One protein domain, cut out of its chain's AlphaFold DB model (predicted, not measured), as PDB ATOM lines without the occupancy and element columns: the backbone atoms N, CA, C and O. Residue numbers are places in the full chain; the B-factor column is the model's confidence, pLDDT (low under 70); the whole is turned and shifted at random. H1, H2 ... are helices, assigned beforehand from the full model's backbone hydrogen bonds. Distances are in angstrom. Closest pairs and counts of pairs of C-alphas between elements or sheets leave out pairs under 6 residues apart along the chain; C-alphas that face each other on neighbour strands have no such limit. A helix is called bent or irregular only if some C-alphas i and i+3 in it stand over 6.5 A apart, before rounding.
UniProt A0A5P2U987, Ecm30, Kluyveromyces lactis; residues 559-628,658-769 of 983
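AT A GLANCE: This is residues 559 to 628 and 658 to 769 of the 983 residues of the protein "Ecm30" of Kluyveromyces lactis (UniProt A0A5P2U987). Two long helices, H1 and H7, cross steeply at the core, H3 packs on H7, and H2, H8 and the kinked H9 gather at one end. The other end is looser, made of loops with the short H4, H5 and H6, and residues 664 to 670 stick out there. The printed part has 182 residues with ten named helices, H1 to H10 in order along the chain, and no named strand; its class is all helix. It is compact, with a radius of gyration of the C-alphas of 18.5 A, and spans 56 by 40 by 28 A.

HOW THE PARTS SIT: H1, residues 572 to 592, touches H7, residues 702 to 718, with residues 580 to 587 alone, at a steep tilt of 45 degrees, the same way; the closest C-alphas, of Ile 587 and Leu 708, are 5.6 A apart. H2, residues 598 to 606, touches the hub H7 about perpendicular, at 90 degrees, closest at the C-alphas of Cys 605 and Ile 712, 5.3 A. H3, residues 608 to 623, touches H7 opposite ways at 36 degrees, only just a steep tilt, closest at the C-alphas of Glu 608 and Ile 712, 7.0 A. H3 also touches H6, residues 695 to 698, closest at the C-alphas of Ser 622 and Leu 695, 4.8 A. H4, residues 667 to 672, and H5, residues 683 to 686, touch no helix. H8, residues 720 to 724, touches H2, closest at the C-alphas of Arg 606 and Leu 723, 5.5 A. H9, residues 728 to 749, touches H2 with residues 735 to 739 alone, closest at the C-alphas of Lys 598 and Leu 735, 6.2 A. H9 touches H7 with residues 745 to 749 alone, closest at the C-alphas of Val 711 and Ile 749, 6.7 A. H10, residues 755 to 758, is near H1. Each O i to N i+4 pair is within hydrogen-bond range in H1, H2, H3, H4 and H7; H9 has 16 of 18, and H8 has 0 of 1 but 1 of 2 O i to N i+3 pairs; H5, H6 and H10 are too short for an i+4 pair.

IN THESE COORDINATES: H1 begins at C-alpha 572 (30.341, 35.448, -30.443) and is 30.0 A long; H3 is 22.7 A and H7 24.3 A. H9, 28.4 A, ends at C-alpha 749 (59.261, 38.477, -22.396); it has a kink of 61 degrees near residue 743 and is irregular, with C-alphas 740 and 743 7.5 A apart.

THE WHOLE: Residues 629 to 657 are not printed, and C-alphas 628 and 658 are 12.7 A apart across the cut. Of the links printed whole, none is long. The mean pLDDT of the printed part is 83.8; 35 residues are under 70, among them 561 to 570 and 658 to 671.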
ATOM      1  N   GLN A 559      31.054  43.866 -29.916       82.88
ATOM      2  CA  GLN A 559      30.139  44.748 -29.184       82.88
ATOM      3  C   GLN A 559      28.704  44.706 -29.701       82.88
ATOM      4  O   GLN A 559      27.778  44.962 -28.926       82.88
ATOM      5  N   LEU A 560      28.518  44.405 -30.991       79.00
ATOM      6  CA  LEU A 560      27.188  44.261 -31.571       79.00
ATOM      7  C   LEU A 560      26.372  43.242 -30.755       79.00
ATOM      8  O   LEU A 560      26.888  42.170 -30.429       79.00
ATOM      9  N   PRO A 561      25.112  43.562 -30.399       65.38
ATOM     10  CA  PRO A 561      24.281  42.662 -29.617       65.38
ATOM     11  C   PRO A 561      24.168  41.333 -30.356       65.38
ATOM     12  O   PRO A 561      23.843  41.311 -31.544       65.38
ATOM     13  N   VAL A 562      24.459  40.237 -29.652       60.66
ATOM     14  CA  VAL A 562      24.293  38.884 -30.181       60.66
ATOM     15  C   VAL A 562      22.810  38.724 -30.493       60.66
ATOM     16  O   VAL A 562      21.992  38.530 -29.595       60.66
ATOM     17  N   THR A 563      22.436  38.872 -31.764       55.09
ATOM     18  CA  THR A 563      21.131  38.413 -32.214       55.09
ATOM     19  C   THR A 563      21.111  36.914 -31.947       55.09
ATOM     20  O   THR A 563      22.098  36.230 -32.225       55.09
ATOM     21  N   LEU A 564      20.041  36.413 -31.325       54.09
ATOM     22  CA  LEU A 564      19.843  34.985 -31.065       54.09
ATOM     23  C   LEU A 564      19.784  34.249 -32.411       54.09
ATOM     24  O   LEU A 564      18.712  34.008 -32.956       54.09
ATOM     25  N   SER A 565      20.942  33.970 -33.003       52.56
ATOM     26  CA  SER A 565      21.053  33.208 -34.231       52.56
ATOM     27  C   SER A 565      21.450  31.787 -33.858       52.56
ATOM     28  O   SER A 565      22.473  31.603 -33.200       52.56
ATOM     29  N   PRO A 566      20.699  30.777 -34.319       54.56
ATOM     30  CA  PRO A 566      20.996  29.374 -34.067       54.56
ATOM     31  C   PRO A 566      22.155  28.854 -34.942       54.56
ATOM     32  O   PRO A 566      22.144  27.708 -35.343       54.56
ATOM     33  N   ASN A 567      23.133  29.677 -35.323       59.22
ATOM     34  CA  ASN A 567      24.244  29.226 -36.164       59.22
ATOM     35  C   ASN A 567      25.554  29.533 -35.445       59.22
ATOM     36  O   ASN A 567      25.852  30.707 -35.215       59.22
ATOM     37  N   TYR A 568      26.361  28.502 -35.157       59.91
ATOM     38  CA  TYR A 568      27.680  28.651 -34.524       59.91
ATOM     39  C   TYR A 568      28.547  29.692 -35.233       59.91
ATOM     40  O   TYR A 568      29.171  30.548 -34.622       59.91
ATOM     41  N   SER A 569      28.517  29.679 -36.558       57.16
ATOM     42  CA  SER A 569      29.285  30.588 -37.400       57.16
ATOM     43  C   SER A 569      28.891  32.072 -37.272       57.16
ATOM     44  O   SER A 569      29.590  32.950 -37.779       57.16
ATOM     45  N   ARG A 570      27.789  32.370 -36.574       65.44
ATOM     46  CA  ARG A 570      27.354  33.720 -36.179       65.44
ATOM     47  C   ARG A 570      27.529  33.984 -34.682       65.44
ATOM     48  O   ARG A 570      27.262  35.098 -34.230       65.44
ATOM     49  N   SER A 571      27.977  32.989 -33.921       73.81
ATOM     50  CA  SER A 571      28.155  33.100 -32.483       73.81
ATOM     51  C   SER A 571      29.341  34.001 -32.142       73.81
ATOM     52  O   SER A 571      30.327  34.126 -32.877       73.81
ATOM     53  N   LEU A 572      29.242  34.662 -30.991       80.44
ATOM     54  CA  LEU A 572      30.341  35.448 -30.443       80.44
ATOM     55  C   LEU A 572      31.566  34.563 -30.156       80.44
ATOM     56  O   LEU A 572      32.692  34.983 -30.406       80.44
ATOM     57  N   SER A 573      31.353  33.333 -29.692       81.50
ATOM     58  CA  SER A 573      32.428  32.377 -29.417       81.50
ATOM     59  C   SER A 573      33.218  32.024 -30.685       81.50
ATOM     60  O   SER A 573      34.447  32.075 -30.670       81.50
ATOM     61  N   PHE A 574      32.545  31.830 -31.824       83.50
ATOM     62  CA  PHE A 574      33.223  31.643 -33.107       83.50
ATOM     63  C   PHE A 574      34.088  32.850 -33.500       83.50
ATOM     64  O   PHE A 574      35.254  32.691 -33.871       83.50
ATOM     65  N   LYS A 575      33.563  34.077 -33.370       88.00
ATOM     66  CA  LYS A 575      34.333  35.306 -33.643       88.00
ATOM     67  C   LYS A 575      35.559  35.428 -32.732       88.00
ATOM     68  O   LYS A 575      36.627  35.828 -33.198       88.00
ATOM     69  N   LEU A 576      35.422  35.071 -31.453       89.94
ATOM     70  CA  LEU A 576      36.521  35.057 -30.485       89.94
ATOM     71  C   LEU A 576      37.583  34.007 -30.832       89.94
ATOM     72  O   LEU A 576      38.778  34.283 -30.690       89.94
ATOM     73  N   ASP A 577      37.182  32.840 -31.331       90.12
ATOM     74  CA  ASP A 577      38.115  31.816 -31.798       90.12
ATOM     75  C   ASP A 577      38.893  32.310 -33.029       90.12
ATOM     76  O   ASP A 577      40.121  32.235 -33.056       90.12
ATOM     77  N   LEU A 578      38.226  32.923 -34.012       92.44
ATOM     78  CA  LEU A 578      38.906  33.524 -35.167       92.44
ATOM     79  C   LEU A 578      39.884  34.633 -34.754       92.44
ATOM     80  O   LEU A 578      41.021  34.683 -35.232       92.44
ATOM     81  N   LEU A 579      39.477  35.495 -33.821       95.25
ATOM     82  CA  LEU A 579      40.341  36.526 -33.253       95.25
ATOM     83  C   LEU A 579      41.564  35.915 -32.551       95.25
ATOM     84  O   LEU A 579      42.671  36.443 -32.677       95.25
ATOM     85  N   SER A 580      41.396  34.791 -31.849       94.88
ATOM     86  CA  SER A 580      42.507  34.102 -31.186       94.88
ATOM     87  C   SER A 580      43.560  33.607 -32.181       94.88
ATOM     88  O   SER A 580      44.755  33.762 -31.921       94.88
ATOM     89  N   VAL A 581      43.140  33.125 -33.357       95.12
ATOM     90  CA  VAL A 581      44.039  32.724 -34.452       95.12
ATOM     91  C   VAL A 581      44.807  33.934 -34.994       95.12
ATOM     92  O   VAL A 581      46.024  33.860 -35.170       95.12
ATOM     93  N   VAL A 582      44.144  35.081 -35.192       96.12
ATOM     94  CA  VAL A 582      44.812  36.320 -35.638       96.12
ATOM     95  C   VAL A 582      45.837  36.795 -34.607       96.12
ATOM     96  O   VAL A 582      46.986  37.062 -34.959       96.12
ATOM     97  N   ILE A 583      45.464  36.865 -33.326       96.62
ATOM     98  CA  ILE A 583      46.371  37.298 -32.254       96.62
ATOM     99  C   ILE A 583      47.556  36.342 -32.134       96.62
ATOM    100  O   ILE A 583      48.692  36.806 -32.022       96.62
ATOM    101  N   HIS A 584      47.313  35.031 -32.234       95.56
ATOM    102  CA  HIS A 584      48.364  34.023 -32.288       95.56
ATOM    103  C   HIS A 584      49.340  34.294 -33.439       95.56
ATOM    104  O   HIS A 584      50.553  34.287 -33.223       95.56
ATOM    105  N   ALA A 585      48.838  34.570 -34.649       95.38
ATOM    106  CA  ALA A 585      49.677  34.894 -35.803       95.38
ATOM    107  C   ALA A 585      50.576  36.107 -35.525       95.38
ATOM    108  O   ALA A 585      51.774  36.063 -35.810       95.38
ATOM    109  N   LEU A 586      50.010  37.169 -34.939       96.12
ATOM    110  CA  LEU A 586      50.720  38.412 -34.640       96.12
ATOM    111  C   LEU A 586      51.830  38.204 -33.615       96.12
ATOM    112  O   LEU A 586      52.976  38.556 -33.895       96.12
ATOM    113  N   ILE A 587      51.526  37.605 -32.459       95.75
ATOM    114  CA  ILE A 587      52.538  37.396 -31.418       95.75
ATOM    115  C   ILE A 587      53.626  36.426 -31.884       95.75
ATOM    116  O   ILE A 587      54.808  36.703 -31.695       95.75
ATOM    117  N   SER A 588      53.256  35.343 -32.572       93.75
ATOM    118  CA  SER A 588      54.231  34.371 -33.082       93.75
ATOM    119  C   SER A 588      55.165  35.021 -34.100       93.75
ATOM    120  O   SER A 588      56.378  34.845 -34.043       93.75
ATOM    121  N   ASN A 589      54.623  35.835 -35.011       92.25
ATOM    122  CA  ASN A 589      55.418  36.541 -36.012       92.25
ATOM    123  C   ASN A 589      56.312  37.639 -35.391       92.25
ATOM    124  O   ASN A 589      57.455  37.810 -35.814       92.25
ATOM    125  N   VAL A 590      55.842  38.349 -34.358       93.81
ATOM    126  CA  VAL A 590      56.659  39.324 -33.610       93.81
ATOM    127  C   VAL A 590      57.815  38.642 -32.873       93.81
ATOM    128  O   VAL A 590      58.928  39.164 -32.899       93.81
ATOM    129  N   LEU A 591      57.580  37.487 -32.243       92.56
ATOM    130  CA  LEU A 591      58.599  36.781 -31.456       92.56
ATOM    131  C   LEU A 591      59.607  36.007 -32.314       92.56
ATOM    132  O   LEU A 591      60.786  35.968 -31.973       92.56
ATOM    133  N   GLU A 592      59.168  35.383 -33.408       91.38
ATOM    134  CA  GLU A 592      60.048  34.583 -34.271       91.38
ATOM    135  C   GLU A 592      60.793  35.433 -35.308       91.38
ATOM    136  O   GLU A 592      61.960  35.176 -35.586       91.38
ATOM    137  N   ASN A 593      60.141  36.464 -35.860       91.88
ATOM    138  CA  ASN A 593      60.652  37.267 -36.976       91.88
ATOM    139  C   ASN A 593      60.779  38.753 -36.601       91.88
ATOM    140  O   ASN A 593      60.453  39.640 -37.397       91.88
ATOM    141  N   PHE A 594      61.249  39.046 -35.386       93.50
ATOM    142  CA  PHE A 594      61.287  40.399 -34.822       93.50
ATOM    143  C   PHE A 594      61.904  41.442 -35.769       93.50
ATOM    144  O   PHE A 594      61.322  42.503 -36.008       93.50
ATOM    145  N   GLN A 595      63.050  41.122 -36.379       91.94
ATOM    146  CA  GLN A 595      63.769  42.027 -37.285       91.94
ATOM    147  C   GLN A 595      62.940  42.478 -38.492       91.94
ATOM    148  O   GLN A 595      63.073  43.623 -38.933       91.94
ATOM    149  N   HIS A 596      62.071  41.608 -39.006       91.06
ATOM    150  CA  HIS A 596      61.215  41.896 -40.153       91.06
ATOM    151  C   HIS A 596      59.934  42.637 -39.737       91.06
ATOM    152  O   HIS A 596      59.406  43.439 -40.504       91.06
ATOM    153  N   ASN A 597      59.473  42.467 -38.495       93.12
ATOM    154  CA  ASN A 597      58.172  42.962 -38.029       93.12
ATOM    155  C   ASN A 597      58.226  44.240 -37.183       93.12
ATOM    156  O   ASN A 597      57.257  44.587 -36.513       93.12
ATOM    157  N   LYS A 598      59.322  45.000 -37.240       94.81
ATOM    158  CA  LYS A 598      59.477  46.246 -36.464       94.81
ATOM    159  C   LYS A 598      58.415  47.302 -36.789       94.81
ATOM    160  O   LYS A 598      57.999  48.038 -35.904       94.81
ATOM    161  N   ILE A 599      57.969  47.377 -38.048       94.19
ATOM    162  CA  ILE A 599      56.898  48.299 -38.465       94.19
ATOM    163  C   ILE A 599      55.554  47.851 -37.887       94.19
ATOM    164  O   ILE A 599      54.825  48.680 -37.348       94.19
ATOM    165  N   LEU A 600      55.251  46.550 -37.945       94.75
ATOM    166  CA  LEU A 600      54.055  45.983 -37.319       94.75
ATOM    167  C   LEU A 600      54.049  46.285 -35.819       94.75
ATOM    168  O   LEU A 600      53.063  46.789 -35.294       94.75
ATOM    169  N   LEU A 601      55.180  46.059 -35.155       95.12
ATOM    170  CA  LEU A 601      55.358  46.333 -33.738       95.12
ATOM    171  C   LEU A 601      55.172  47.814 -33.403       95.12
ATOM    172  O   LEU A 601      54.454  48.135 -32.465       95.12
ATOM    173  N   PHE A 602      55.748  48.714 -34.204       95.94
ATOM    174  CA  PHE A 602      55.536  50.156 -34.076       95.94
ATOM    175  C   PHE A 602      54.049  50.528 -34.184       95.94
ATOM    176  O   PHE A 602      53.550  51.291 -33.360       95.94
ATOM    177  N   VAL A 603      53.327  49.977 -35.168       95.31
ATOM    178  CA  VAL A 603      51.889  50.234 -35.355       95.31
ATOM    179  C   VAL A 603      51.066  49.690 -34.186       95.31
ATOM    180  O   VAL A 603      50.168  50.385 -33.716       95.31
ATOM    181  N   LEU A 604      51.381  48.493 -33.684       95.81
ATOM    182  CA  LEU A 604      50.714  47.914 -32.515       95.81
ATOM    183  C   LEU A 604      50.982  48.732 -31.243       95.81
ATOM    184  O   LEU A 604      50.052  49.008 -30.498       95.81
ATOM    185  N   CYS A 605      52.220  49.186 -31.034       96.31
ATOM    186  CA  CYS A 605      52.594  50.017 -29.887       96.31
ATOM    187  C   CYS A 605      51.917  51.391 -29.916       96.31
ATOM    188  O   CYS A 605      51.460  51.884 -28.888       96.31
ATOM    189  N   ARG A 606      51.804  51.994 -31.106       95.00
ATOM    190  CA  ARG A 606      51.103  53.270 -31.303       95.00
ATOM    191  C   ARG A 606      49.600  53.165 -31.039       95.00
ATOM    192  O   ARG A 606      48.999  54.147 -30.618       95.00
ATOM    193  N   ASN A 607      49.011  51.998 -31.288       93.88
ATOM    194  CA  ASN A 607      47.582  51.733 -31.121       93.88
ATOM    195  C   ASN A 607      47.313  50.772 -29.949       93.88
ATOM    196  O   ASN A 607      46.393  49.958 -30.020       93.88
ATOM    197  N   GLU A 608      48.103  50.864 -28.871       95.31
ATOM    198  CA  GLU A 608      47.960  50.015 -27.678       95.31
ATOM    199  C   GLU A 608      46.523  50.030 -27.129       95.31
ATOM    200  O   GLU A 608      46.003  48.990 -26.718       95.31
ATOM    201  N   SER A 609      45.854  51.186 -27.195       94.62
ATOM    202  CA  SER A 609      44.478  51.368 -26.724       94.62
ATOM    203  C   SER A 609      43.483  50.407 -27.372       94.62
ATOM    204  O   SER A 609      42.570  49.962 -26.690       94.62
ATOM    205  N   VAL A 610      43.663  50.031 -28.644       92.50
ATOM    206  CA  VAL A 610      42.757  49.099 -29.339       92.50
ATOM    207  C   VAL A 610      42.835  47.709 -28.712       92.50
ATOM    208  O   VAL A 610      41.811  47.088 -28.441       92.50
ATOM    209  N   LEU A 611      44.047  47.222 -28.424       92.50
ATOM    210  CA  LEU A 611      44.226  45.919 -27.782       92.50
ATOM    211  C   LEU A 611      43.794  45.959 -26.307       92.50
ATOM    212  O   LEU A 611      43.244  44.978 -25.813       92.50
ATOM    213  N   GLN A 612      43.999  47.085 -25.614       95.12
ATOM    214  CA  GLN A 612      43.506  47.277 -24.245       95.12
ATOM    215  C   GLN A 612      41.977  47.267 -24.200       95.12
ATOM    216  O   GLN A 612      41.407  46.565 -23.375       95.12
ATOM    217  N   GLN A 613      41.317  47.982 -25.112       94.12
ATOM    218  CA  GLN A 613      39.859  47.998 -25.246       94.12
ATOM    219  C   GLN A 613      39.307  46.613 -25.578       94.12
ATOM    220  O   GLN A 613      38.300  46.209 -25.012       94.12
ATOM    221  N   LEU A 614      39.980  45.861 -26.452       91.69
ATOM    222  CA  LEU A 614      39.599  44.490 -26.781       91.69
ATOM    223  C   LEU A 614      39.709  43.552 -25.571       91.69
ATOM    224  O   LEU A 614      38.799  42.770 -25.317       91.69
ATOM    225  N   LEU A 615      40.801  43.640 -24.806       93.38
ATOM    226  CA  LEU A 615      40.973  42.858 -23.579       93.38
ATOM    227  C   LEU A 615      39.963  43.259 -22.500       93.38
ATOM    228  O   LEU A 615      39.402  42.380 -21.851       93.38
ATOM    229  N   GLN A 616      39.706  44.558 -22.341       94.12
ATOM    230  CA  GLN A 616      38.704  45.068 -21.410       94.12
ATOM    231  C   GLN A 616      37.310  44.582 -21.798       94.12
ATOM    232  O   GLN A 616      36.600  44.077 -20.947       94.12
ATOM    233  N   LEU A 617      36.958  44.626 -23.085       90.44
ATOM    234  CA  LEU A 617      35.688  44.108 -23.590       90.44
ATOM    235  C   LEU A 617      35.508  42.621 -23.264       90.44
ATOM    236  O   LEU A 617      34.422  42.208 -22.876       90.44
ATOM    237  N   ILE A 618      36.559  41.809 -23.399       88.56
ATOM    238  CA  ILE A 618      36.505  40.379 -23.061       88.56
ATOM    239  C   ILE A 618      36.358  40.173 -21.546       88.56
ATOM    240  O   ILE A 618      35.629  39.278 -21.120       88.56
ATOM    241  N   GLU A 619      37.008  41.000 -20.728       89.69
ATOM    242  CA  GLU A 619      36.835  40.980 -19.272       89.69
ATOM    243  C   GLU A 619      35.422  41.433 -18.869       89.69
ATOM    244  O   GLU A 619      34.786  40.766 -18.055       89.69
ATOM    245  N   ASP A 620      34.878  42.477 -19.491       87.69
ATOM    246  CA  ASP A 620      33.513  42.965 -19.266       87.69
ATOM    247  C   ASP A 620      32.485  41.887 -19.646       87.69
ATOM    248  O   ASP A 620      31.578  41.580 -18.872       87.69
ATOM    249  N   LEU A 621      32.679  41.224 -20.795       84.19
ATOM    250  CA  LEU A 621      31.879  40.067 -21.214       84.19
ATOM    251  C   LEU A 621      31.996  38.892 -20.231       84.19
ATOM    252  O   LEU A 621      31.036  38.146 -20.045       84.19
ATOM    253  N   SER A 622      33.150  38.722 -19.578       83.50
ATOM    254  CA  SER A 622      33.335  37.689 -18.551       83.50
ATOM    255  C   SER A 622      32.578  37.992 -17.252       83.50
ATOM    256  O   SER A 622      32.206  37.065 -16.533       83.50
ATOM    257  N   GLN A 623      32.346  39.273 -16.951       83.31
ATOM    258  CA  GLN A 623      31.669  39.737 -15.737       83.31
ATOM    259  C   GLN A 623      30.152  39.863 -15.912       83.31
ATOM    260  O   GLN A 623      29.418  39.808 -14.924       83.31
ATOM    261  N   ASP A 624      29.670  39.991 -17.150       78.12
ATOM    262  CA  ASP A 624      28.246  40.074 -17.467       78.12
ATOM    263  C   ASP A 624      27.540  38.718 -17.259       78.12
ATOM    264  O   ASP A 624      27.288  37.939 -18.180       78.12
ATOM    265  N   ALA A 625      27.199  38.432 -16.002       60.38
ATOM    266  CA  ALA A 625      26.451  37.245 -15.595       60.38
ATOM    267  C   ALA A 625      25.045  37.162 -16.226       60.38
ATOM    268  O   ALA A 625      24.442  36.091 -16.217       60.38
ATOM    269  N   ALA A 626      24.500  38.270 -16.750       59.16
ATOM    270  CA  ALA A 626      23.193  38.293 -17.403       59.16
ATOM    271  C   ALA A 626      23.276  37.815 -18.861       59.16
ATOM    272  O   ALA A 626      22.386  37.090 -19.304       59.16
ATOM    273  N   ARG A 627      24.359  38.143 -19.579       56.25
ATOM    274  CA  ARG A 627      24.681  37.545 -20.893       56.25
ATOM    275  C   ARG A 627      25.192  36.108 -20.783       56.25
ATOM    276  O   ARG A 627      24.946  35.308 -21.679       56.25
ATOM    277  N   ASN A 628      25.834  35.780 -19.662       48.56
ATOM    278  CA  ASN A 628      26.292  34.435 -19.308       48.56
ATOM    279  C   ASN A 628      25.210  33.602 -18.582       48.56
ATOM    280  O   ASN A 628      25.491  32.594 -17.939       48.56
ATOM    281  N   ASP A 658      27.767  27.503 -27.973       45.56
ATOM    282  CA  ASP A 658      27.942  26.584 -29.113       45.56
ATOM    283  C   ASP A 658      27.693  25.100 -28.826       45.56
ATOM    284  O   ASP A 658      27.685  24.305 -29.760       45.56
ATOM    285  N   PHE A 659      27.489  24.701 -27.567       43.31
ATOM    286  CA  PHE A 659      27.370  23.278 -27.209       43.31
ATOM    287  C   PHE A 659      25.955  22.692 -27.323       43.31
ATOM    288  O   PHE A 659      25.822  21.474 -27.291       43.31
ATOM    289  N   ASP A 660      24.919  23.517 -27.520       43.97
ATOM    290  CA  ASP A 660      23.569  23.018 -27.847       43.97
ATOM    291  C   ASP A 660      23.434  22.648 -29.340       43.97
ATOM    292  O   ASP A 660      22.411  22.116 -29.768       43.97
ATOM    293  N   PHE A 661      24.473  22.906 -30.145       44.38
ATOM    294  CA  PHE A 661      24.555  22.426 -31.517       44.38
ATOM    295  C   PHE A 661      25.226  21.059 -31.534       44.38
ATOM    296  O   PHE A 661      26.376  20.928 -31.113       44.38
ATOM    297  N   ASN A 662      24.533  20.054 -32.082       40.91
ATOM    298  CA  ASN A 662      25.145  18.807 -32.540       40.91
ATOM    299  C   ASN A 662      26.127  19.132 -33.677       40.91
ATOM    300  O   ASN A 662      25.864  18.930 -34.858       40.91
ATOM    301  N   PHE A 663      27.290  19.647 -33.287       42.97
ATOM    302  CA  PHE A 663      28.448  20.004 -34.102       42.97
ATOM    303  C   PHE A 663      28.964  18.823 -34.939       42.97
ATOM    304  O   PHE A 663      29.822  18.988 -35.806       42.97
ATOM    305  N   LEU A 664      28.495  17.612 -34.626       43.25
ATOM    306  CA  LEU A 664      29.082  16.365 -35.074       43.25
ATOM    307  C   LEU A 664      28.447  15.772 -36.335       43.25
ATOM    308  O   LEU A 664      29.170  15.113 -37.075       43.25
ATOM    309  N   ASP A 665      27.181  16.059 -36.648       42.81
ATOM    310  CA  ASP A 665      26.520  15.320 -37.737       42.81
ATOM    311  C   ASP A 665      26.708  15.959 -39.125       42.81
ATOM    312  O   ASP A 665      26.892  15.233 -40.096       42.81
ATOM    313  N   ASN A 666      26.771  17.296 -39.232       45.56
ATOM    314  CA  ASN A 666      27.000  17.986 -40.518       45.56
ATOM    315  C   ASN A 666      28.321  18.785 -40.588       45.56
ATOM    316  O   ASN A 666      28.905  18.907 -41.664       45.56
ATOM    317  N   ASP A 667      28.845  19.282 -39.459       55.72
ATOM    318  CA  ASP A 667      30.042  20.144 -39.439       55.72
ATOM    319  C   ASP A 667      31.362  19.382 -39.235       55.72
ATOM    320  O   ASP A 667      32.432  19.941 -39.482       55.72
ATOM    321  N   VAL A 668      31.348  18.095 -38.858       61.16
ATOM    322  CA  VAL A 668      32.588  17.293 -38.745       61.16
ATOM    323  C   VAL A 668      33.309  17.183 -40.077       61.16
ATOM    324  O   VAL A 668      34.533  17.307 -40.108       61.16
ATOM    325  N   ALA A 669      32.569  17.015 -41.173       61.16
ATOM    326  CA  ALA A 669      33.129  17.036 -42.519       61.16
ATOM    327  C   ALA A 669      33.849  18.367 -42.797       61.16
ATOM    328  O   ALA A 669      34.997  18.378 -43.239       61.16
ATOM    329  N   LEU A 670      33.220  19.495 -42.447       63.09
ATOM    330  CA  LEU A 670      33.784  20.835 -42.632       63.09
ATOM    331  C   LEU A 670      34.968  21.127 -41.705       63.09
ATOM    332  O   LEU A 670      35.912  21.800 -42.105       63.09
ATOM    333  N   VAL A 671      34.972  20.608 -40.479       69.88
ATOM    334  CA  VAL A 671      36.117  20.730 -39.567       69.88
ATOM    335  C   VAL A 671      37.299  19.890 -40.056       69.88
ATOM    336  O   VAL A 671      38.439  20.339 -39.955       69.88
ATOM    337  N   LYS A 672      37.048  18.703 -40.622       72.94
ATOM    338  CA  LYS A 672      38.082  17.861 -41.247       72.94
ATOM    339  C   LYS A 672      38.643  18.469 -42.534       72.94
ATOM    340  O   LYS A 672      39.814  18.269 -42.842       72.94
ATOM    341  N   LEU A 673      37.832  19.247 -43.249       72.69
ATOM    342  CA  LEU A 673      38.234  19.987 -44.446       72.69
ATOM    343  C   LEU A 673      39.203  21.146 -44.159       72.69
ATOM    344  O   LEU A 673      39.706  21.742 -45.107       72.69
ATOM    345  N   ARG A 674      39.461  21.488 -42.892       82.12
ATOM    346  CA  ARG A 674      40.232  22.672 -42.498       82.12
ATOM    347  C   ARG A 674      41.668  22.338 -42.096       82.12
ATOM    348  O   ARG A 674      41.940  21.248 -41.588       82.12
ATOM    349  N   PRO A 675      42.608  23.285 -42.262       88.00
ATOM    350  CA  PRO A 675      43.965  23.104 -41.785       88.00
ATOM    351  C   PRO A 675      44.008  22.950 -40.266       88.00
ATOM    352  O   PRO A 675      43.215  23.533 -39.518       88.00
ATOM    353  N   SER A 676      45.014  22.218 -39.797       87.44
ATOM    354  CA  SER A 676      45.233  22.064 -38.364       87.44
ATOM    355  C   SER A 676      45.600  23.408 -37.719       87.44
ATOM    356  O   SER A 676      46.540  24.097 -38.117       87.44
ATOM    357  N   TRP A 677      44.819  23.802 -36.713       89.00
ATOM    358  CA  TRP A 677      45.048  25.023 -35.941       89.00
ATOM    359  C   TRP A 677      46.320  24.938 -35.092       89.00
ATOM    360  O   TRP A 677      46.734  23.841 -34.699       89.00
ATOM    361  N   PRO A 678      46.942  26.088 -34.765       89.44
ATOM    362  CA  PRO A 678      48.200  26.083 -34.045       89.44
ATOM    363  C   PRO A 678      48.013  25.538 -32.627       89.44
ATOM    364  O   PRO A 678      46.942  25.626 -32.012       89.44
ATOM    365  N   VAL A 679      49.087  24.958 -32.090       86.88
ATOM    366  CA  VAL A 679      49.076  24.342 -30.761       86.88
ATOM    367  C   VAL A 679      48.680  25.378 -29.706       86.88
ATOM    368  O   VAL A 679      49.323  26.415 -29.566       86.88
ATOM    369  N   GLY A 680      47.638  25.062 -28.935       85.62
ATOM    370  CA  GLY A 680      47.090  25.928 -27.884       85.62
ATOM    371  C   GLY A 680      45.924  26.818 -28.321       85.62
ATOM    372  O   GLY A 680      45.318  27.444 -27.461       85.62
ATOM    373  N   VAL A 681      45.582  26.833 -29.614       88.69
ATOM    374  CA  VAL A 681      44.378  27.498 -30.147       88.69
ATOM    375  C   VAL A 681      43.397  26.481 -30.743       88.69
ATOM    376  O   VAL A 681      42.351  26.845 -31.249       88.69
ATOM    377  N   SER A 682      43.688  25.179 -30.700       85.12
ATOM    378  CA  SER A 682      42.832  24.158 -31.314       85.12
ATOM    379  C   SER A 682      41.513  23.939 -30.560       85.12
ATOM    380  O   SER A 682      41.452  24.066 -29.336       85.12
ATOM    381  N   LEU A 683      40.476  23.477 -31.268       78.19
ATOM    382  CA  LEU A 683      39.196  23.073 -30.661       78.19
ATOM    383  C   LEU A 683      39.382  22.020 -29.553       78.19
ATOM    384  O   LEU A 683      38.752  22.092 -28.504       78.19
ATOM    385  N   ARG A 684      40.334  21.092 -29.724       80.50
ATOM    386  CA  ARG A 684      40.703  20.117 -28.680       80.50
ATOM    387  C   ARG A 684      41.293  20.770 -27.432       80.50
ATOM    388  O   ARG A 684      41.185  20.211 -26.348       80.50
ATOM    389  N   SER A 685      41.987  21.902 -27.573       82.19
ATOM    390  CA  SER A 685      42.475  22.655 -26.415       82.19
ATOM    391  C   SER A 685      41.349  23.406 -25.712       82.19
ATOM    392  O   SER A 685      41.362  23.437 -24.487       82.19
ATOM    393  N   LYS A 686      40.348  23.883 -26.464       82.50
ATOM    394  CA  LYS A 686      39.123  24.492 -25.929       82.50
ATOM    395  C   LYS A 686      38.345  23.505 -25.061       82.50
ATOM    396  O   LYS A 686      38.117  23.763 -23.892       82.50
ATOM    397  N   GLN A 687      38.125  22.292 -25.570       79.50
ATOM    398  CA  GLN A 687      37.454  21.200 -24.844       79.50
ATOM    399  C   GLN A 687      38.124  20.795 -23.517       79.50
ATOM    400  O   GLN A 687      37.504  20.131 -22.695       79.50
ATOM    401  N   LYS A 688      39.401  21.139 -23.308       83.88
ATOM    402  CA  LYS A 688      40.135  20.828 -22.070       83.88
ATOM    403  C   LYS A 688      40.010  21.916 -21.005       83.88
ATOM    404  O   LYS A 688      40.567  21.757 -19.917       83.88
ATOM    405  N   LEU A 689      39.378  23.040 -21.324       81.56
ATOM    406  CA  LEU A 689      39.232  24.151 -20.399       81.56
ATOM    407  C   LEU A 689      38.152  23.848 -19.366       81.56
ATOM    408  O   LEU A 689      37.219  23.085 -19.599       81.56
ATOM    409  N   ARG A 690      38.327  24.413 -18.169       80.44
ATOM    410  CA  ARG A 690      37.370  24.235 -17.080       80.44
ATOM    411  C   ARG A 690      36.155  25.114 -17.335       80.44
ATOM    412  O   ARG A 690      36.300  26.327 -17.445       80.44
ATOM    413  N   GLN A 691      34.990  24.485 -17.313       69.00
ATOM    414  CA  GLN A 691      33.686  25.110 -17.507       69.00
ATOM    415  C   GLN A 691      33.429  26.292 -16.551       69.00
ATOM    416  O   GLN A 691      33.003  27.352 -16.980       69.00
ATOM    417  N   ASP A 692      33.780  26.179 -15.267       76.31
ATOM    418  CA  ASP A 692      33.470  27.234 -14.280       76.31
ATOM    419  C   ASP A 692      34.441  28.432 -14.299       76.31
ATOM    420  O   ASP A 692      34.439  29.274 -13.397       76.31
ATOM    421  N   SER A 693      35.345  28.494 -15.278       81.88
ATOM    422  CA  SER A 693      36.358  29.549 -15.341       81.88
ATOM    423  C   SER A 693      35.848  30.767 -16.113       81.88
ATOM    424  O   SER A 693      35.082  30.654 -17.066       81.88
ATOM    425  N   LYS A 694      36.293  31.962 -15.709       84.50
ATOM    426  CA  LYS A 694      35.921  33.220 -16.377       84.50
ATOM    427  C   LYS A 694      36.301  33.185 -17.860       84.50
ATOM    428  O   LYS A 694      37.386  32.706 -18.188       84.50
ATOM    429  N   LEU A 695      35.488  33.801 -18.728       84.81
ATOM    430  CA  LEU A 695      35.766  33.910 -20.172       84.81
ATOM    431  C   LEU A 695      37.161  34.478 -20.466       84.81
ATOM    432  O   LEU A 695      37.847  34.009 -21.368       84.81
ATOM    433  N   SER A 696      37.630  35.451 -19.682       86.62
ATOM    434  CA  SER A 696      38.975  36.010 -19.848       86.62
ATOM    435  C   SER A 696      40.100  34.999 -19.598       86.62
ATOM    436  O   SER A 696      41.213  35.193 -20.082       86.62
ATOM    437  N   GLN A 697      39.818  33.900 -18.893       86.88
ATOM    438  CA  GLN A 697      40.738  32.792 -18.635       86.88
ATOM    439  C   GLN A 697      40.518  31.599 -19.578       86.88
ATOM    440  O   GLN A 697      41.481  30.890 -19.875       86.88
ATOM    441  N   THR A 698      39.284  31.373 -20.044       86.19
ATOM    442  CA  THR A 698      38.932  30.272 -20.964       86.19
ATOM    443  C   THR A 698      39.035  30.657 -22.436       86.19
ATOM    444  O   THR A 698      39.182  29.802 -23.299       86.19
ATOM    445  N   TRP A 699      39.050  31.938 -22.786       91.06
ATOM    446  CA  TRP A 699      39.264  32.314 -24.174       91.06
ATOM    447  C   TRP A 699      40.645  31.838 -24.647       91.06
ATOM    448  O   TRP A 699      41.672  32.208 -24.072       91.06
ATOM    449  N   LEU A 700      40.677  31.051 -25.726       90.88
ATOM    450  CA  LEU A 700      41.902  30.488 -26.311       90.88
ATOM    451  C   LEU A 700      42.966  31.559 -26.595       90.88
ATOM    452  O   LEU A 700      44.163  31.322 -26.432       90.88
ATOM    453  N   GLY A 701      42.526  32.761 -26.978       93.25
ATOM    454  CA  GLY A 701      43.394  33.896 -27.280       93.25
ATOM    455  C   GLY A 701      43.952  34.624 -26.058       93.25
ATOM    456  O   GLY A 701      44.891  35.399 -26.219       93.25
ATOM    457  N   SER A 702      43.444  34.371 -24.848       93.81
ATOM    458  CA  SER A 702      43.752  35.153 -23.636       93.81
ATOM    459  C   SER A 702      45.249  35.237 -23.343       93.81
ATOM    460  O   SER A 702      45.811  36.325 -23.209       93.81
ATOM    461  N   ARG A 703      45.930  34.086 -23.322       94.38
ATOM    462  CA  ARG A 703      47.372  33.986 -23.048       94.38
ATOM    463  C   ARG A 703      48.206  34.694 -24.114       94.38
ATOM    464  O   ARG A 703      49.195  35.348 -23.794       94.38
ATOM    465  N   TYR A 704      47.796  34.583 -25.375       95.81
ATOM    466  CA  TYR A 704      48.482  35.192 -26.514       95.81
ATOM    467  C   TYR A 704      48.279  36.710 -26.549       95.81
ATOM    468  O   TYR A 704      49.233  37.453 -26.776       95.81
ATOM    469  N   ALA A 705      47.063  37.174 -26.263       95.56
ATOM    470  CA  ALA A 705      46.718  38.586 -26.178       95.56
ATOM    471  C   ALA A 705      47.424  39.261 -24.995       95.56
ATOM    472  O   ALA A 705      47.980  40.346 -25.156       95.56
ATOM    473  N   TYR A 706      47.486  38.593 -23.838       95.62
ATOM    474  CA  TYR A 706      48.250  39.061 -22.682       95.62
ATOM    475  C   TYR A 706      49.746  39.162 -22.989       95.62
ATOM    476  O   TYR A 706      50.368  40.183 -22.693       95.62
ATOM    477  N   ALA A 707      50.325  38.140 -23.626       96.06
ATOM    478  CA  ALA A 707      51.723  38.175 -24.036       96.06
ATOM    479  C   ALA A 707      51.994  39.330 -25.008       96.06
ATOM    480  O   ALA A 707      52.930  40.096 -24.789       96.06
ATOM    481  N   LEU A 708      51.142  39.514 -26.022       97.00
ATOM    482  CA  LEU A 708      51.239  40.624 -26.971       97.00
ATOM    483  C   LEU A 708      51.128  41.989 -26.283       97.00
ATOM    484  O   LEU A 708      51.935  42.875 -26.554       97.00
ATOM    485  N   MET A 709      50.185  42.139 -25.353       97.19
ATOM    486  CA  MET A 709      50.041  43.348 -24.547       97.19
ATOM    487  C   MET A 709      51.300  43.623 -23.721       97.19
ATOM    488  O   MET A 709      51.783  44.749 -23.684       97.19
ATOM    489  N   LYS A 710      51.889  42.595 -23.099       97.12
ATOM    490  CA  LYS A 710      53.132  42.743 -22.333       97.12
ATOM    491  C   LYS A 710      54.316  43.142 -23.205       97.12
ATOM    492  O   LYS A 710      55.087  44.000 -22.789       97.12
ATOM    493  N   VAL A 711      54.427  42.593 -24.418       96.94
ATOM    494  CA  VAL A 711      55.424  43.047 -25.402       96.94
ATOM    495  C   VAL A 711      55.256  44.539 -25.685       96.94
ATOM    496  O   VAL A 711      56.231  45.285 -25.614       96.94
ATOM    497  N   ILE A 712      54.026  44.975 -25.966       97.25
ATOM    498  CA  ILE A 712      53.712  46.379 -26.259       97.25
ATOM    499  C   ILE A 712      54.061  47.279 -25.067       97.25
ATOM    500  O   ILE A 712      54.743  48.281 -25.249       97.25
ATOM    501  N   GLN A 713      53.675  46.893 -23.848       97.06
ATOM    502  CA  GLN A 713      53.955  47.653 -22.627       97.06
ATOM    503  C   GLN A 713      55.457  47.818 -22.372       97.06
ATOM    504  O   GLN A 713      55.905  48.930 -22.103       97.06
ATOM    505  N   ILE A 714      56.242  46.741 -22.501       97.44
ATOM    506  CA  ILE A 714      57.705  46.786 -22.325       97.44
ATOM    507  C   ILE A 714      58.331  47.751 -23.342       97.44
ATOM    508  O   ILE A 714      59.185  48.569 -23.000       97.44
ATOM    509  N   ILE A 715      57.879  47.696 -24.595       97.00
ATOM    510  CA  ILE A 715      58.392  48.566 -25.655       97.00
ATOM    511  C   ILE A 715      57.980  50.017 -25.434       97.00
ATOM    512  O   ILE A 715      58.814  50.902 -25.594       97.00
ATOM    513  N   ASN A 716      56.733  50.279 -25.046       97.12
ATOM    514  CA  ASN A 716      56.260  51.632 -24.765       97.12
ATOM    515  C   ASN A 716      56.935  52.232 -23.521       97.12
ATOM    516  O   ASN A 716      57.159  53.443 -23.496       97.12
ATOM    517  N   SER A 717      57.322  51.414 -22.532       96.81
ATOM    518  CA  SER A 717      58.119  51.879 -21.389       96.81
ATOM    519  C   SER A 717      59.557  52.233 -21.768       96.81
ATOM    520  O   SER A 717      60.077  53.235 -21.287       96.81
ATOM    521  N   GLU A 718      60.178  51.456 -22.659       97.19
ATOM    522  CA  GLU A 718      61.555  51.697 -23.107       97.19
ATOM    523  C   GLU A 718      61.628  52.833 -24.147       97.19
ATOM    524  O   GLU A 718      62.563  53.632 -24.173       97.19
ATOM    525  N   PHE A 719      60.607  52.941 -25.003       96.44
ATOM    526  CA  PHE A 719      60.539  53.878 -26.124       96.44
ATOM    527  C   PHE A 719      59.253  54.725 -26.098       96.44
ATOM    528  O   PHE A 719      58.463  54.683 -27.047       96.44
ATOM    529  N   PRO A 720      59.052  55.595 -25.087       95.00
ATOM    530  CA  PRO A 720      57.856  56.442 -24.986       95.00
ATOM    531  C   PRO A 720      57.723  57.446 -26.145       95.00
ATOM    532  O   PRO A 720      56.663  58.034 -26.370       95.00
ATOM    533  N   SER A 721      58.797  57.649 -26.915       93.56
ATOM    534  CA  SER A 721      58.795  58.461 -28.130       93.56
ATOM    535  C   SER A 721      57.893  57.895 -29.230       93.56
ATOM    536  O   SER A 721      57.397  58.688 -30.026       93.56
ATOM    537  N   ILE A 722      57.611  56.582 -29.253       94.19
ATOM    538  CA  ILE A 722      56.752  55.926 -30.259       94.19
ATOM    539  C   ILE A 722      55.407  56.644 -30.419       94.19
ATOM    540  O   ILE A 722      54.971  56.896 -31.545       94.19
ATOM    541  N   LEU A 723      54.797  57.054 -29.305       93.00
ATOM    542  CA  LEU A 723      53.496  57.729 -29.276       93.00
ATOM    543  C   LEU A 723      53.533  59.146 -29.873       93.00
ATOM    544  O   LEU A 723      52.514  59.651 -30.339       93.00
ATOM    545  N   LYS A 724      54.705  59.795 -29.886       94.12
ATOM    546  CA  LYS A 724      54.887  61.193 -30.315       94.12
ATOM    547  C   LYS A 724      55.414  61.327 -31.749       94.12
ATOM    548  O   LYS A 724      55.527  62.443 -32.254       94.12
ATOM    549  N   ILE A 725      55.749  60.222 -32.420       93.12
ATOM    550  CA  ILE A 725      56.369  60.257 -33.751       93.12
ATOM    551  C   ILE A 725      55.362  60.671 -34.823       93.12
ATOM    552  O   ILE A 725      54.398  59.963 -35.131       93.12
ATOM    553  N   THR A 726      55.648  61.805 -35.457       89.94
ATOM    554  CA  THR A 726      54.941  62.306 -36.645       89.94
ATOM    555  C   THR A 726      55.837  62.339 -37.884       89.94
ATOM    556  O   THR A 726      55.339  62.214 -39.001       89.94
ATOM    557  N   LYS A 727      57.163  62.452 -37.714       91.19
ATOM    558  CA  LYS A 727      58.136  62.560 -38.812       91.19
ATOM    559  C   LYS A 727      58.718  61.199 -39.214       91.19
ATOM    560  O   LYS A 727      59.006  60.344 -38.378       91.19
ATOM    561  N   LYS A 728      58.977  61.023 -40.516       88.31
ATOM    562  CA  LYS A 728      59.562  59.794 -41.095       88.31
ATOM    563  C   LYS A 728      60.994  59.516 -40.610       88.31
ATOM    564  O   LYS A 728      61.405  58.360 -40.541       88.31
ATOM    565  N   GLU A 729      61.756  60.559 -40.295       89.06
ATOM    566  CA  GLU A 729      63.134  60.445 -39.798       89.06
ATOM    567  C   GLU A 729      63.183  59.838 -38.394       89.06
ATOM    568  O   GLU A 729      63.951  58.907 -38.146       89.06
ATOM    569  N   ASP A 730      62.293  60.287 -37.509       90.81
ATOM    570  CA  ASP A 730      62.195  59.764 -36.147       90.81
ATOM    571  C   ASP A 730      61.729  58.303 -36.136       90.81
ATOM    572  O   ASP A 730      62.242  57.497 -35.357       90.81
ATOM    573  N   LEU A 731      60.847  57.921 -37.071       91.62
ATOM    574  CA  LEU A 731      60.469  56.520 -37.280       91.62
ATOM    575  C   LEU A 731      61.694  55.654 -37.609       91.62
ATOM    576  O   LEU A 731      61.881  54.605 -36.999       91.62
ATOM    577  N   LYS A 732      62.559  56.085 -38.539       92.12
ATOM    578  CA  LYS A 732      63.783  55.333 -38.876       92.12
ATOM    579  C   LYS A 732      64.693  55.163 -37.659       92.12
ATOM    580  O   LYS A 732      65.227  54.071 -37.463       92.12
ATOM    581  N   ARG A 733      64.843  56.212 -36.839       92.88
ATOM    582  CA  ARG A 733      65.643  56.168 -35.606       92.88
ATOM    583  C   ARG A 733      65.079  55.134 -34.629       92.88
ATOM    584  O   ARG A 733      65.819  54.265 -34.179       92.88
ATOM    585  N   VAL A 734      63.773  55.152 -34.362       93.81
ATOM    586  CA  VAL A 734      63.145  54.173 -33.458       93.81
ATOM    587  C   VAL A 734      63.238  52.745 -33.987       93.81
ATOM    588  O   VAL A 734      63.574  51.843 -33.227       93.81
ATOM    589  N   LEU A 735      63.035  52.517 -35.287       93.62
ATOM    590  CA  LEU A 735      63.185  51.180 -35.876       93.62
ATOM    591  C   LEU A 735      64.626  50.640 -35.776       93.62
ATOM    592  O   LEU A 735      64.822  49.421 -35.753       93.62
ATOM    593  N   LEU A 736      65.633  51.518 -35.728       94.75
ATOM    594  CA  LEU A 736      67.024  51.137 -35.471       94.75
ATOM    595  C   LEU A 736      67.229  50.753 -33.999       94.75
ATOM    596  O   LEU A 736      67.821  49.712 -33.725       94.75
ATOM    597  N   HIS A 737      66.698  51.540 -33.063       94.75
ATOM    598  CA  HIS A 737      66.793  51.225 -31.635       94.75
ATOM    599  C   HIS A 737      66.031  49.952 -31.259       94.75
ATOM    600  O   HIS A 737      66.571  49.127 -30.528       94.75
ATOM    601  N   LEU A 738      64.844  49.722 -31.831       94.69
ATOM    602  CA  LEU A 738      64.104  48.469 -31.656       94.69
ATOM    603  C   LEU A 738      64.943  47.262 -32.084       94.69
ATOM    604  O   LEU A 738      64.974  46.260 -31.380       94.69
ATOM    605  N   LYS A 739      65.678  47.373 -33.201       94.38
ATOM    606  CA  LYS A 739      66.588  46.316 -33.668       94.38
ATOM    607  C   LYS A 739      67.683  45.998 -32.644       94.38
ATOM    608  O   LYS A 739      68.022  44.829 -32.499       94.38
ATOM    609  N   ILE A 740      68.229  47.006 -31.968       96.69
ATOM    610  CA  ILE A 740      69.262  46.827 -30.933       96.69
ATOM    611  C   ILE A 740      68.655  46.218 -29.659       96.69
ATOM    612  O   ILE A 740      69.304  45.420 -28.989       96.69
ATOM    613  N   PHE A 741      67.404  46.556 -29.347       96.56
ATOM    614  CA  PHE A 741      66.710  46.116 -28.138       96.56
ATOM    615  C   PHE A 741      66.210  44.662 -28.177       96.56
ATOM    616  O   PHE A 741      65.883  44.111 -27.128       96.56
ATOM    617  N   GLU A 742      66.176  44.012 -29.347       95.31
ATOM    618  CA  GLU A 742      65.641  42.648 -29.504       95.31
ATOM    619  C   GLU A 742      66.147  41.638 -28.452       95.31
ATOM    620  O   GLU A 742      65.308  40.977 -27.836       95.31
ATOM    621  N   PRO A 743      67.463  41.498 -28.182       96.12
ATOM    622  CA  PRO A 743      67.941  40.485 -27.239       96.12
ATOM    623  C   PRO A 743      67.480  40.757 -25.801       96.12
ATOM    624  O   PRO A 743      67.193  39.823 -25.052       96.12
ATOM    625  N   SER A 744      67.391  42.033 -25.415       97.38
ATOM    626  CA  SER A 744      66.877  42.454 -24.107       97.38
ATOM    627  C   SER A 744      65.383  42.174 -24.000       97.38
ATOM    628  O   SER A 744      64.930  41.603 -23.009       97.38
ATOM    629  N   LEU A 745      64.629  42.491 -25.054       95.25
ATOM    630  CA  LEU A 745      63.204  42.211 -25.134       95.25
ATOM    631  C   LEU A 745      62.921  40.705 -25.012       95.25
ATOM    632  O   LEU A 745      62.065  40.312 -24.226       95.25
ATOM    633  N   GLN A 746      63.668  39.849 -25.716       94.00
ATOM    634  CA  GLN A 746      63.498  38.393 -25.624       94.00
ATOM    635  C   GLN A 746      63.699  37.873 -24.191       94.00
ATOM    636  O   GLN A 746      62.912  37.044 -23.736       94.00
ATOM    637  N   LYS A 747      64.693  38.393 -23.455       95.75
ATOM    638  CA  LYS A 747      64.921  38.041 -22.041       95.75
ATOM    639  C   LYS A 747      63.774  38.490 -21.134       95.75
ATOM    640  O   LYS A 747      63.373  37.741 -20.249       95.75
ATOM    641  N   LEU A 748      63.239  39.692 -21.358       96.56
ATOM    642  CA  LEU A 748      62.149  40.252 -20.551       96.56
ATOM    643  C   LEU A 748      60.802  39.561 -20.804       96.56
ATOM    644  O   LEU A 748      60.016  39.404 -19.874       96.56
ATOM    645  N   ILE A 749      60.527  39.140 -22.044       95.50
ATOM    646  CA  ILE A 749      59.261  38.477 -22.396       95.50
ATOM    647  C   ILE A 749      59.291  36.989 -22.025       95.50
ATOM    648  O   ILE A 749      58.234  36.439 -21.735       95.50
ATOM    649  N   GLN A 750      60.457  36.331 -21.974       94.56
ATOM    650  CA  GLN A 750      60.591  34.891 -21.689       94.56
ATOM    651  C   GLN A 750      59.644  34.323 -20.602       94.56
ATOM    652  O   GLN A 750      59.045  33.281 -20.871       94.56
ATOM    653  N   PRO A 751      59.439  34.955 -19.425       94.56
ATOM    654  CA  PRO A 751      58.511  34.442 -18.406       94.56
ATOM    655  C   PRO A 751      57.020  34.539 -18.776       94.56
ATOM    656  O   PRO A 751      56.198  33.843 -18.187       94.56
ATOM    657  N   VAL A 752      56.656  35.406 -19.719       93.81
ATOM    658  CA  VAL A 752      55.270  35.668 -20.143       93.81
ATOM    659  C   VAL A 752      54.892  34.877 -21.402       93.81
ATOM    660  O   VAL A 752      53.708  34.651 -21.652       93.81
ATOM    661  N   VAL A 753      55.872  34.450 -22.208       92.94
ATOM    662  CA  VAL A 753      55.608  33.720 -23.456       92.94
ATOM    663  C   VAL A 753      54.888  32.393 -23.159       92.94
ATOM    664  O   VAL A 753      55.417  31.566 -22.413       92.94
ATOM    665  N   PRO A 754      53.711  32.138 -23.767       92.31
ATOM    666  CA  PRO A 754      53.041  30.849 -23.656       92.31
ATOM    667  C   PRO A 754      53.958  29.702 -24.097       92.31
ATOM    668  O   PRO A 754      54.629  29.796 -25.121       92.31
ATOM    669  N   LEU A 755      53.936  28.578 -23.370       89.25
ATOM    670  CA  LEU A 755      54.776  27.404 -23.664       89.25
ATOM    671  C   LEU A 755      54.644  26.900 -25.113       89.25
ATOM    672  O   LEU A 755      55.611  26.384 -25.671       89.25
ATOM    673  N   SER A 756      53.468  27.077 -25.723       87.19
ATOM    674  CA  SER A 756      53.201  26.768 -27.131       87.19
ATOM    675  C   SER A 756      54.082  27.558 -28.103       87.19
ATOM    676  O   SER A 756      54.470  27.007 -29.127       87.19
ATOM    677  N   LEU A 757      54.443  28.802 -27.772       88.56
ATOM    678  CA  LEU A 757      55.360  29.639 -28.557       88.56
ATOM    679  C   LEU A 757      56.828  29.424 -28.163       88.56
ATOM    680  O   LEU A 757      57.725  29.562 -28.992       88.56
ATOM    681  N   THR A 758      57.093  29.084 -26.896       85.88
ATOM    682  CA  THR A 758      58.459  28.850 -26.391       85.88
ATOM    683  C   THR A 758      59.073  27.583 -26.973       85.88
ATOM    684  O   THR A 758      60.284  27.521 -27.198       85.88
ATOM    685  N   ARG A 759      58.246  26.566 -27.247       77.19
ATOM    686  CA  ARG A 759      58.670  25.338 -27.915       77.19
ATOM    687  C   ARG A 759      58.913  25.649 -29.393       77.19
ATOM    688  O   ARG A 759      58.090  25.323 -30.239       77.19
ATOM    689  N   ARG A 760      60.050  26.291 -29.690       64.31
ATOM    690  CA  ARG A 760      60.593  26.462 -31.045       64.31
ATOM    691  C   ARG A 760      60.796  25.070 -31.639       64.31
ATOM    692  O   ARG A 760      61.874  24.496 -31.517       64.31
ATOM    693  N   SER A 761      59.745  24.480 -32.206       54.47
ATOM    694  CA  SER A 761      59.884  23.233 -32.944       54.47
ATOM    695  C   SER A 761      60.809  23.548 -34.104       54.47
ATOM    696  O   SER A 761      60.535  24.460 -34.884       54.47
ATOM    697  N   THR A 762      61.916  22.832 -34.186       56.41
ATOM    698  CA  THR A 762      62.830  22.851 -35.318       56.41
ATOM    699  C   THR A 762      62.028  22.752 -36.625       56.41
ATOM    700  O   THR A 762      61.446  21.718 -36.940       56.41
ATOM    701  N   SER A 763      61.947  23.873 -37.347       57.09
ATOM    702  CA  SER A 763      61.510  24.063 -38.743       57.09
ATOM    703  C   SER A 763      60.084  23.703 -39.217       57.09
ATOM    704  O   SER A 763      59.689  24.270 -40.231       57.09
ATOM    705  N   SER A 764      59.286  22.840 -38.575       54.53
ATOM    706  CA  SER A 764      58.092  22.282 -39.260       54.53
ATOM    707  C   SER A 764      56.737  22.981 -39.037       54.53
ATOM    708  O   SER A 764      55.858  22.823 -39.875       54.53
ATOM    709  N   ASN A 765      56.530  23.761 -37.964       60.94
ATOM    710  CA  ASN A 765      55.174  24.205 -37.564       60.94
ATOM    711  C   ASN A 765      54.908  25.716 -37.718       60.94
ATOM    712  O   ASN A 765      54.134  26.300 -36.957       60.94
ATOM    713  N   GLN A 766      55.559  26.396 -38.667       73.44
ATOM    714  CA  GLN A 766      55.348  27.845 -38.821       73.44
ATOM    715  C   GLN A 766      53.979  28.207 -39.413       73.44
ATOM    716  O   GLN A 766      53.418  29.250 -39.057       73.44
ATOM    717  N   TYR A 767      53.427  27.335 -40.253       87.88
ATOM    718  CA  TYR A 767      52.212  27.569 -41.030       87.88
ATOM    719  C   TYR A 767      51.137  26.550 -40.671       87.88
ATOM    720  O   TYR A 767      51.444  25.464 -40.180       87.88
ATOM    721  N   LEU A 768      49.878  26.902 -40.918       89.62
ATOM    722  CA  LEU A 768      48.776  25.953 -40.828       89.62
ATOM    723  C   LEU A 768      48.900  25.003 -42.011       89.62
ATOM    724  O   LEU A 768      48.778  25.433 -43.160       89.62
ATOM    725  N   THR A 769      49.191  23.738 -41.731       84.50
ATOM    726  CA  THR A 769      49.380  22.711 -42.751       84.50
ATOM    727  C   THR A 769      48.113  21.892 -42.938       84.50
ATOM    728  O   THR A 769      47.332  21.668 -42.005       84.50
TER     729      THR A 769